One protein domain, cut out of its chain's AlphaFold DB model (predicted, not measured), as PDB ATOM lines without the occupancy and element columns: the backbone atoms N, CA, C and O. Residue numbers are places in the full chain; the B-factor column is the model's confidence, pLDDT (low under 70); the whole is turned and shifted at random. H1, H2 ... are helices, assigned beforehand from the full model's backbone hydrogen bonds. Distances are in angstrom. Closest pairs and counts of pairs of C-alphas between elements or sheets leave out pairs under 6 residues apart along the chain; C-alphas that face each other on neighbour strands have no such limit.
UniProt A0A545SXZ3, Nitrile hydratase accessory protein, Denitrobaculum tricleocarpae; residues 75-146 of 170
ATOM      1  N   THR A  75     124.950 147.155 141.499       82.81
ATOM      2  CA  THR A  75     123.997 147.877 142.342       82.81
ATOM      3  C   THR A  75     122.684 148.140 141.599       82.81
ATOM      4  O   THR A  75     122.671 148.313 140.375       82.81
ATOM      5  N   PRO A  76     121.551 148.239 142.318       83.88
ATOM      6  CA  PRO A  76     120.267 148.554 141.696       83.88
ATOM      7  C   PRO A  76     120.233 149.932 141.026       83.88
ATOM      8  O   PRO A  76     119.456 150.139 140.096       83.88
ATOM      9  N   TRP A  77     121.032 150.894 141.501       85.81
ATOM     10  CA  TRP A  77     121.028 152.246 140.949       85.81
ATOM     11  C   TRP A  77     121.814 152.343 139.631       85.81
ATOM     12  O   TRP A  77     121.389 153.109 138.767       85.81
ATOM     13  N   HIS A  78     122.840 151.503 139.412       89.75
ATOM     14  CA  HIS A  78     123.534 151.393 138.114       89.75
ATOM     15  C   HIS A  78     122.543 151.057 136.986       89.75
ATOM     16  O   HIS A  78     122.530 151.690 135.931       89.75
ATOM     17  N   ALA A  79     121.639 150.105 137.237       87.81
ATOM     18  CA  ALA A  79     120.604 149.737 136.275       87.81
ATOM     19  C   ALA A  79     119.613 150.888 136.014       87.81
ATOM     20  O   ALA A  79     119.172 151.084 134.882       87.81
ATOM     21  N   ARG A  80     119.268 151.662 137.053       88.38
ATOM     22  CA  ARG A  80     118.311 152.777 136.951       88.38
ATOM     23  C   ARG A  80     118.853 153.918 136.098       88.38
ATOM     24  O   ARG A  80     118.137 154.379 135.214       88.38
ATOM     25  N   ILE A  81     120.095 154.350 136.328       89.25
ATOM     26  CA  ILE A  81     120.691 155.452 135.555       89.25
ATOM     27  C   ILE A  81     120.877 155.062 134.085       89.25
ATOM     28  O   ILE A  81     120.557 155.840 133.187       89.25
ATOM     29  N   PHE A  82     121.281 153.814 133.833       88.81
ATOM     30  CA  PHE A  82     121.374 153.269 132.483       88.81
ATOM     31  C   PHE A  82     120.009 153.262 131.781       88.81
ATOM     32  O   PHE A  82     119.876 153.778 130.672       88.81
ATOM     33  N   ALA A  83     118.980 152.715 132.436       89.62
ATOM     34  CA  ALA A  83     117.634 152.647 131.878       89.62
ATOM     35  C   ALA A  83     117.054 154.039 131.590       89.62
ATOM     36  O   ALA A  83     116.427 154.222 130.549       89.62
ATOM     37  N   LEU A  84     117.300 155.014 132.471       88.69
ATOM     38  CA  LEU A  84     116.864 156.398 132.294       88.69
ATOM     39  C   LEU A  84     117.437 157.002 131.009       88.69
ATOM     40  O   LEU A  84     116.683 157.462 130.154       88.69
ATOM     41  N   ILE A  85     118.761 156.957 130.842       90.44
ATOM     42  CA  ILE A  85     119.419 157.532 129.664       90.44
ATOM     43  C   ILE A  85     118.991 156.818 128.385       90.44
ATOM     44  O   ILE A  85     118.673 157.466 127.389       90.44
ATOM     45  N   VAL A  86     118.916 155.486 128.409       91.00
ATOM     46  CA  VAL A  86     118.466 154.710 127.248       91.00
ATOM     47  C   VAL A  86     117.020 155.041 126.876       91.00
ATOM     48  O   VAL A  86     116.713 155.115 125.688       91.00
ATOM     49  N   ALA A  87     116.133 155.254 127.852       88.94
ATOM     50  CA  ALA A  87     114.748 155.640 127.594       88.94
ATOM     51  C   ALA A  87     114.657 157.016 126.916       88.94
ATOM     52  O   ALA A  87     114.007 157.131 125.880       88.94
ATOM     53  N   LEU A  88     115.369 158.020 127.433       88.94
ATOM     54  CA  LEU A  88     115.399 159.376 126.866       88.94
ATOM     55  C   LEU A  88     115.957 159.385 125.437       88.94
ATOM     56  O   LEU A  88     115.421 160.028 124.538       88.94
ATOM     57  N   VAL A  89     117.014 158.609 125.200       90.19
ATOM     58  CA  VAL A  89     117.626 158.475 123.873       90.19
ATOM     59  C   VAL A  89     116.688 157.766 122.898       90.19
ATOM     60  O   VAL A  89     116.567 158.180 121.748       90.19
ATOM     61  N   LYS A  90     115.991 156.716 123.346       91.31
ATOM     62  CA  LYS A  90     114.988 156.010 122.536       91.31
ATOM     63  C   LYS A  90     113.783 156.877 122.183       91.31
ATOM     64  O   LYS A  90     113.212 156.679 121.116       91.31
ATOM     65  N   ASN A  91     113.409 157.799 123.063       90.00
ATOM     66  CA  ASN A  91     112.329 158.753 122.832       90.00
ATOM     67  C   ASN A  91     112.762 159.949 121.966       90.00
ATOM     68  O   ASN A  91     111.958 160.850 121.750       90.00
ATOM     69  N   GLU A  92     114.014 159.971 121.487       88.94
ATOM     70  CA  GLU A  92     114.613 161.081 120.731       88.94
ATOM     71  C   GLU A  92     114.642 162.412 121.508       88.94
ATOM     72  O   GLU A  92     114.856 163.478 120.934       88.94
ATOM     73  N   GLU A  93     114.483 162.351 122.832       87.62
ATOM     74  CA  GLU A  93     114.523 163.506 123.731       87.62
ATOM     75  C   GLU A  93     115.953 164.024 123.914       87.62
ATOM     76  O   GLU A  93     116.171 165.223 124.088       87.62
ATOM     77  N   ILE A  94     116.937 163.121 123.848       89.06
ATOM     78  CA  ILE A  94     118.362 163.440 123.956       89.06
ATOM     79  C   ILE A  94     119.142 162.690 122.867       89.06
ATOM     80  O   ILE A  94     119.001 161.471 122.731       89.06
ATOM     81  N   PRO A  95     120.040 163.361 122.122       89.94
ATOM     82  CA  PRO A  95     120.930 162.675 121.197       89.94
ATOM     83  C   PRO A  95     121.939 161.804 121.953       89.94
ATOM     84  O   PRO A  95     122.714 162.304 122.771       89.94
ATOM     85  N   TRP A  96     122.020 160.516 121.601       91.00
ATOM     86  CA  TRP A  96     123.016 159.591 122.166       91.00
ATOM     87  C   TRP A  96     124.445 160.149 122.104       91.00
ATOM     88  O   TRP A  96     125.212 160.042 123.057       91.00
ATOM     89  N   LYS A  97     124.793 160.786 120.980       91.56
ATOM     90  CA  LYS A  97     126.127 161.344 120.750       91.56
ATOM     91  C   LYS A  97     126.480 162.449 121.752       91.56
ATOM     92  O   LYS A  97     127.602 162.461 122.243       91.56
ATOM     93  N   SER A  98     125.533 163.327 122.080       88.56
ATOM     94  CA  SER A  98     125.743 164.420 123.036       88.56
ATOM     95  C   SER A  98     126.022 163.888 124.441       88.56
ATOM     96  O   SER A  98     126.971 164.322 125.088       88.56
ATOM     97  N   PHE A  99     125.256 162.882 124.881       90.88
ATOM     98  CA  PHE A  99     125.519 162.191 126.145       90.88
ATOM     99  C   PHE A  99     126.884 161.481 126.134       90.88
ATOM    100  O   PHE A  99     127.674 161.617 127.068       90.88
ATOM    101  N   GLN A 100     127.194 160.750 125.059       93.25
ATOM    102  CA  GLN A 100     128.443 159.998 124.942       93.25
ATOM    103  C   GLN A 100     129.681 160.911 124.988       93.25
ATOM    104  O   GLN A 100     130.685 160.552 125.604       93.25
ATOM    105  N   GLU A 101     129.631 162.084 124.354       92.44
ATOM    106  CA  GLU A 101     130.723 163.065 124.386       92.44
ATOM    107  C   GLU A 101     130.997 163.561 125.812       92.44
ATOM    108  O   GLU A 101     132.158 163.593 126.236       92.44
ATOM    109  N   LYS A 102     129.940 163.857 126.578       91.44
ATOM    110  CA  LYS A 102     130.041 164.238 127.994       91.44
ATOM    111  C   LYS A 102     130.623 163.118 128.840       91.44
ATOM    112  O   LYS A 102     131.611 163.337 129.532       91.44
ATOM    113  N   LEU A 103     130.101 161.900 128.700       92.62
ATOM    114  CA  LEU A 103     130.593 160.733 129.430       92.62
ATOM    115  C   LEU A 103     132.094 160.502 129.212       92.62
ATOM    116  O   LEU A 103     132.840 160.305 130.167       92.62
ATOM    117  N   VAL A 104     132.559 160.558 127.961       91.94
ATOM    118  CA  VAL A 104     133.987 160.401 127.648       91.94
ATOM    119  C   VAL A 104     134.818 161.527 128.266       91.94
ATOM    120  O   VAL A 104     135.928 161.273 128.734       91.94
ATOM    121  N   SER A 105     134.307 162.761 128.275       91.12
ATOM    122  CA  SER A 105     134.970 163.887 128.937       91.12
ATOM    123  C   SER A 105     135.102 163.648 130.445       91.12
ATOM    124  O   SER A 105     136.206 163.741 130.981       91.12
ATOM    125  N   THR A 106     134.017 163.260 131.116       89.81
ATOM    126  CA  THR A 106     133.996 162.990 132.560       89.81
ATOM    127  C   THR A 106     134.920 161.833 132.935       89.81
ATOM    128  O   THR A 106     135.701 161.958 133.879       89.81
ATOM    129  N   LEU A 107     134.912 160.742 132.161       90.12
ATOM    130  CA  LEU A 107     135.802 159.597 132.377       90.12
ATOM    131  C   LEU A 107     137.278 159.996 132.285       90.12
ATOM    132  O   LEU A 107     138.075 159.588 133.123       90.12
ATOM    133  N   LYS A 108     137.649 160.832 131.307       87.94
ATOM    134  CA  LYS A 108     139.027 161.335 131.179       87.94
ATOM    135  C   LYS A 108     139.453 162.191 132.367       87.94
ATOM    136  O   LYS A 108     140.613 162.137 132.754       87.94
ATOM    137  N   GLN A 109     138.539 162.981 132.929       85.25
ATOM    138  CA  GLN A 109     138.823 163.816 134.100       85.25
ATOM    139  C   GLN A 109     139.036 162.983 135.369       85.25
ATOM    140  O   GLN A 109     139.844 163.358 136.212       85.25
ATOM    141  N   HIS A 110     138.333 161.855 135.491       81.94
ATOM    142  CA  HIS A 110     138.379 160.987 136.670       81.94
ATOM    143  C   HIS A 110     139.396 159.841 136.550       81.94
ATOM    144  O   HIS A 110     139.626 159.120 137.520       81.94
ATOM    145  N   GLN A 111     140.039 159.677 135.390       76.75
ATOM    146  CA  GLN A 111     141.090 158.687 135.186       76.75
ATOM    147  C   GLN A 111     142.387 159.125 135.892       76.75
ATOM    148  O   GLN A 111     143.305 159.672 135.285       76.75
ATOM    149  N   SER A 112     142.461 158.877 137.197       64.19
ATOM    150  CA  SER A 112     143.674 159.072 137.990       64.19
ATOM    151  C   SER A 112     144.649 157.927 137.720       64.19
ATOM    152  O   SER A 112     144.429 156.802 138.156       64.19
ATOM    153  N   ALA A 113     145.744 158.212 137.013       61.44
ATOM    154  CA  ALA A 113     146.753 157.212 136.645       61.44
ATOM    155  C   ALA A 113     147.536 156.619 137.840       61.44
ATOM    156  O   ALA A 113     148.296 155.676 137.646       61.44
ATOM    157  N   ASP A 114     147.360 157.163 139.048       65.56
ATOM    158  CA  ASP A 114     148.203 156.881 140.218       65.56
ATOM    159  C   ASP A 114     147.444 156.236 141.397       65.56
ATOM    160  O   ASP A 114     147.987 156.071 142.485       65.56
ATOM    161  N   VAL A 115     146.172 155.865 141.206       74.62
ATOM    162  CA  VAL A 115     145.352 155.237 142.255       74.62
ATOM    163  C   VAL A 115     145.096 153.777 141.896       74.62
ATOM    164  O   VAL A 115     144.491 153.482 140.866       74.62
ATOM    165  N   GLN A 116     145.545 152.851 142.748       79.38
ATOM    166  CA  GLN A 116     145.141 151.450 142.638       79.38
ATOM    167  C   GLN A 116     143.741 151.280 143.220       79.38
ATOM    168  O   GLN A 116     143.556 151.369 144.430       79.38
ATOM    169  N   LEU A 117     142.778 151.047 142.336       82.56
ATOM    170  CA  LEU A 117     141.390 150.768 142.677       82.56
ATOM    171  C   LEU A 117     141.111 149.270 142.539       82.56
ATOM    172  O   LEU A 117     141.623 148.602 141.636       82.56
ATOM    173  N   THR A 118     140.279 148.746 143.430       86.75
ATOM    174  CA  THR A 118     139.670 147.418 143.307       86.75
ATOM    175  C   THR A 118     138.704 147.372 142.120       86.75
ATOM    176  O   THR A 118     138.276 148.405 141.601       86.75
ATOM    177  N   ALA A 119     138.326 146.170 141.673       82.06
ATOM    178  CA  ALA A 119     137.368 146.020 140.575       82.06
ATOM    179  C   ALA A 119     136.010 146.666 140.909       82.06
ATOM    180  O   ALA A 119     135.371 147.268 140.048       82.06
ATOM    181  N   GLU A 120     135.600 146.584 142.174       83.44
ATOM    182  CA  GLU A 120     134.391 147.203 142.708       83.44
ATOM    183  C   GLU A 120     134.462 148.732 142.664       83.44
ATOM    184  O   GLU A 120     133.501 149.383 142.261       83.44
ATOM    185  N   GLU A 121     135.595 149.316 143.055       84.62
ATOM    186  CA  GLU A 121     135.787 150.769 143.031       84.62
ATOM    187  C   GLU A 121     135.849 151.315 141.602       84.62
ATOM    188  O   GLU A 121     135.319 152.393 141.342       84.62
ATOM    189  N   ILE A 122     136.431 150.560 140.666       85.69
ATOM    190  CA  ILE A 122     136.432 150.908 139.239       85.69
ATOM    191  C   ILE A 122     134.997 150.920 138.689       85.69
ATOM    192  O   ILE A 122     134.629 151.853 137.972       85.69
ATOM    193  N   ASP A 123     134.177 149.920 139.033       85.19
ATOM    194  CA  ASP A 123     132.767 149.857 138.622       85.19
ATOM    195  C   ASP A 123     131.971 151.044 139.184       85.19
ATOM    196  O   ASP A 123     131.291 151.751 138.437       85.19
ATOM    197  N   LEU A 124     132.121 151.324 140.483       86.81
ATOM    198  CA  LEU A 124     131.492 152.480 141.124       86.81
ATOM    199  C   LEU A 124     131.920 153.789 140.453       86.81
ATOM    200  O   LEU A 124     131.066 154.580 140.067       86.81
ATOM    201  N   GLN A 125     133.219 153.999 140.237       88.81
ATOM    202  CA  GLN A 125     133.729 155.213 139.602       88.81
ATOM    203  C   GLN A 125     133.196 155.392 138.172       88.81
ATOM    204  O   GLN A 125     132.880 156.509 137.755       88.81
ATOM    205  N   TYR A 126     133.064 154.300 137.417       89.44
ATOM    206  CA  TYR A 126     132.488 154.330 136.077       89.44
ATOM    207  C   TYR A 126     131.016 154.765 136.095       89.44
ATOM    208  O   TYR A 126     130.622 155.632 135.308       89.44
ATOM    209  N   PHE A 127     130.209 154.208 137.001       90.81
ATOM    210  CA  PHE A 127     128.796 154.575 137.108       90.81
ATOM    211  C   PHE A 127     128.571 155.962 137.732       90.81
ATOM    212  O   PHE A 127     127.609 156.637 137.368       90.81
ATOM    213  N   GLU A 128     129.482 156.441 138.580       89.81
ATOM    214  CA  GLU A 128     129.519 157.838 139.042       89.81
ATOM    215  C   GLU A 128     129.782 158.799 137.871       89.81
ATOM    216  O   GLU A 128     129.077 159.795 137.701       89.81
ATOM    217  N   CYS A 129     130.720 158.469 136.975       91.50
ATOM    218  CA  CYS A 129     130.937 159.258 135.757       91.50
ATOM    219  C   CYS A 129     129.698 159.269 134.846       91.50
ATOM    220  O   CYS A 129     129.394 160.291 134.228       91.50
ATOM    221  N   TRP A 130     128.966 158.151 134.777       91.69
ATOM    222  CA  TRP A 130     127.668 158.078 134.098       91.69
ATOM    223  C   TRP A 130     126.629 159.005 134.713       91.69
ATOM    224  O   TRP A 130     125.918 159.679 133.970       91.69
ATOM    225  N   LEU A 131     126.537 159.041 136.043       91.06
ATOM    226  CA  LEU A 131     125.604 159.904 136.755       91.06
ATOM    227  C   LEU A 131     125.907 161.382 136.484       91.06
ATOM    228  O   LEU A 131     125.011 162.114 136.076       91.06
ATOM    229  N   LEU A 132     127.168 161.797 136.610       90.19
ATOM    230  CA  LEU A 132     127.587 163.175 136.338       90.19
ATOM    231  C   LEU A 132     127.286 163.594 134.891       90.19
ATOM    232  O   LEU A 132     126.695 164.645 134.646       90.19
ATOM    233  N   ALA A 133     127.631 162.746 133.919       91.44
ATOM    234  CA  ALA A 133     127.336 163.021 132.515       91.44
ATOM    235  C   ALA A 133     125.823 163.080 132.244       91.44
ATOM    236  O   ALA A 133     125.364 163.898 131.443       91.44
ATOM    237  N   ALA A 134     125.038 162.231 132.912       89.50
ATOM    238  CA  ALA A 134     123.584 162.228 132.817       89.50
ATOM    239  C   ALA A 134     122.981 163.520 133.375       89.50
ATOM    240  O   ALA A 134     122.144 164.127 132.707       89.50
ATOM    241  N   GLU A 135     123.429 163.968 134.548       89.62
ATOM    242  CA  GLU A 135     122.991 165.223 135.159       89.62
ATOM    243  C   GLU A 135     123.273 166.413 134.246       89.62
ATOM    244  O   GLU A 135     122.356 167.166 133.924       89.62
ATOM    245  N   GLU A 136     124.502 166.551 133.747       88.56
ATOM    246  CA  GLU A 136     124.842 167.636 132.826       88.56
ATOM    247  C   GLU A 136     123.999 167.608 131.546       88.56
ATOM    248  O   GLU A 136     123.571 168.652 131.057       88.56
ATOM    249  N   THR A 137     123.756 166.418 130.993       88.38
ATOM    250  CA  THR A 137     122.959 166.273 129.768       88.38
ATOM    251  C   THR A 137     121.498 166.656 130.010       88.38
ATOM    252  O   THR A 137     120.885 167.323 129.179       88.38
ATOM    253  N   LEU A 138     120.936 166.269 131.158       86.88
ATOM    254  CA  LEU A 138     119.564 166.598 131.548       86.88
ATOM    255  C   LEU A 138     119.377 168.089 131.849       86.88
ATOM    256  O   LEU A 138     118.334 168.647 131.503       86.88
ATOM    257  N   LEU A 139     120.378 168.725 132.464       87.75
ATOM    258  CA  LEU A 139     120.401 170.168 132.706       87.75
ATOM    259  C   LEU A 139     120.438 170.944 131.381       87.75
ATOM    260  O   LEU A 139     119.652 171.869 131.193       87.75
ATOM    261  N   GLU A 140     121.303 170.552 130.441       85.75
ATOM    262  CA  GLU A 140     121.401 171.207 129.127       85.75
ATOM    263  C   GLU A 140     120.147 171.027 128.271       85.75
ATOM    264  O   GLU A 140     119.732 171.953 127.575       85.75
ATOM    265  N   ALA A 141     119.523 169.853 128.337       83.56
ATOM    266  CA  ALA A 141     118.270 169.582 127.644       83.56
ATOM    267  C   ALA A 141     117.045 170.225 128.332       83.56
ATOM    268  O   ALA A 141     115.946 170.187 127.783       83.56
ATOM    269  N   GLY A 142     117.216 170.831 129.514       82.25
ATOM    270  CA  GLY A 142     116.153 171.527 130.243       82.25
ATOM    271  C   GLY A 142     115.123 170.607 130.906       82.25
ATOM    272  O   GLY A 142     114.075 171.082 131.340       82.25
ATOM    273  N   PHE A 143     115.399 169.303 131.008       77.44
ATOM    274  CA  PHE A 143     114.526 168.350 131.709       77.44
ATOM    275  C   PHE A 143     114.557 168.535 133.224       77.44
ATOM    276  O   PHE A 143     113.631 168.137 133.933       77.44
ATOM    277  N   VAL A 144     115.653 169.095 133.726       74.88
ATOM    278  CA  VAL A 144     115.938 169.203 135.147       74.88
ATOM    279  C   VAL A 144     116.528 170.581 135.418       74.88
ATOM    280  O   VAL A 144     117.403 171.040 134.692       74.88
ATOM    281  N   GLU A 145     116.079 171.235 136.484       76.56
ATOM    282  CA  GLU A 145     116.792 172.366 137.077       76.56
ATOM    283  C   GLU A 145     117.575 171.889 138.303       76.56
ATOM    284  O   GLU A 145     117.063 171.105 139.106       76.56
ATOM    285  N   THR A 146     118.783 172.412 138.530       71.50
ATOM    286  CA  THR A 146     119.604 172.073 139.712       71.50
ATOM    287  C   THR A 146     118.837 172.282 141.028       71.50
ATOM    288  O   THR A 146     118.946 171.491 141.965       71.50
TER     289      THR A 146
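AT A GLANCE: This is residues 75 to 146 of the 170 residues of the protein "Nitrile hydratase accessory protein" of Denitrobaculum tricleocarpae (UniProt A0A545SXZ3). Three helices make a small, elongated packet: H1 and H2 form a V, coming near each other at their linked ends, and the longest helix, H3, packs on both arms of it. H3 crosses H2 with the broader contact and H1 with a smaller one, while the link of residues 111 to 118 bridges from the end of H2 to the start of H3 at one end of the long axis. The printed part has 72 residues with three named helices, in the order H1, H2, H3, and no named strand; the class is all helix. It is only just compact, close to loose, with a radius of gyration of the C-alphas of 13.0 A, and it spans 38 by 24 by 23 A.

IN THESE COORDINATES: After Thr 75, H1 runs from Pro 76 to Lys 90, 21.2 A from first to last C-alpha, beginning with C-alpha 76 at (120.267, 148.554, 141.696). H2, residues 96 to 110, also measures 21.2 A and begins with C-alpha 96 at (123.016, 159.591, 122.166). H3, residues 119 to 140, measures 31.9 A and ends with C-alpha 140 at (121.401, 171.207, 129.127). Residues 141 to 146 follow it.

HOW THE PARTS SIT: H1 touches H3, which takes part with residues 127 to 134 alone; the closest C-alphas, those of His 78 and Phe 127, are 6.2 A apart. These two helices run the same way at a steep tilt of 38 degrees. H1 and H2 are close but not clearly touching, with one pair of C-alphas within 8 A, those of Val 89 and Trp 96 at 5.8 A. They run opposite ways at 38 degrees, a tilt only just steep. H2 touches H3 with 19 pairs of C-alphas within 8 A, the closest being those of Leu 103 and Ala 133, 5.0 A apart. H2 and H3 run opposite ways at a steep tilt of 50 degrees. In H1, H2 and H3 every backbone O i to N i+4 pair is within hydrogen-bond range.

THE WHOLE: The two C-alphas farthest apart, those of Asn 91 and Asp 114, are 39.9 A from each other. The printed part has no cut. The link from H1 to H2, five residues, is tight, and that from H2 to H3, eight residues, is short. The mean pLDDT of the printed part is 86.2, and residues 112 to 114, in the link from H2 to H3, are under 70.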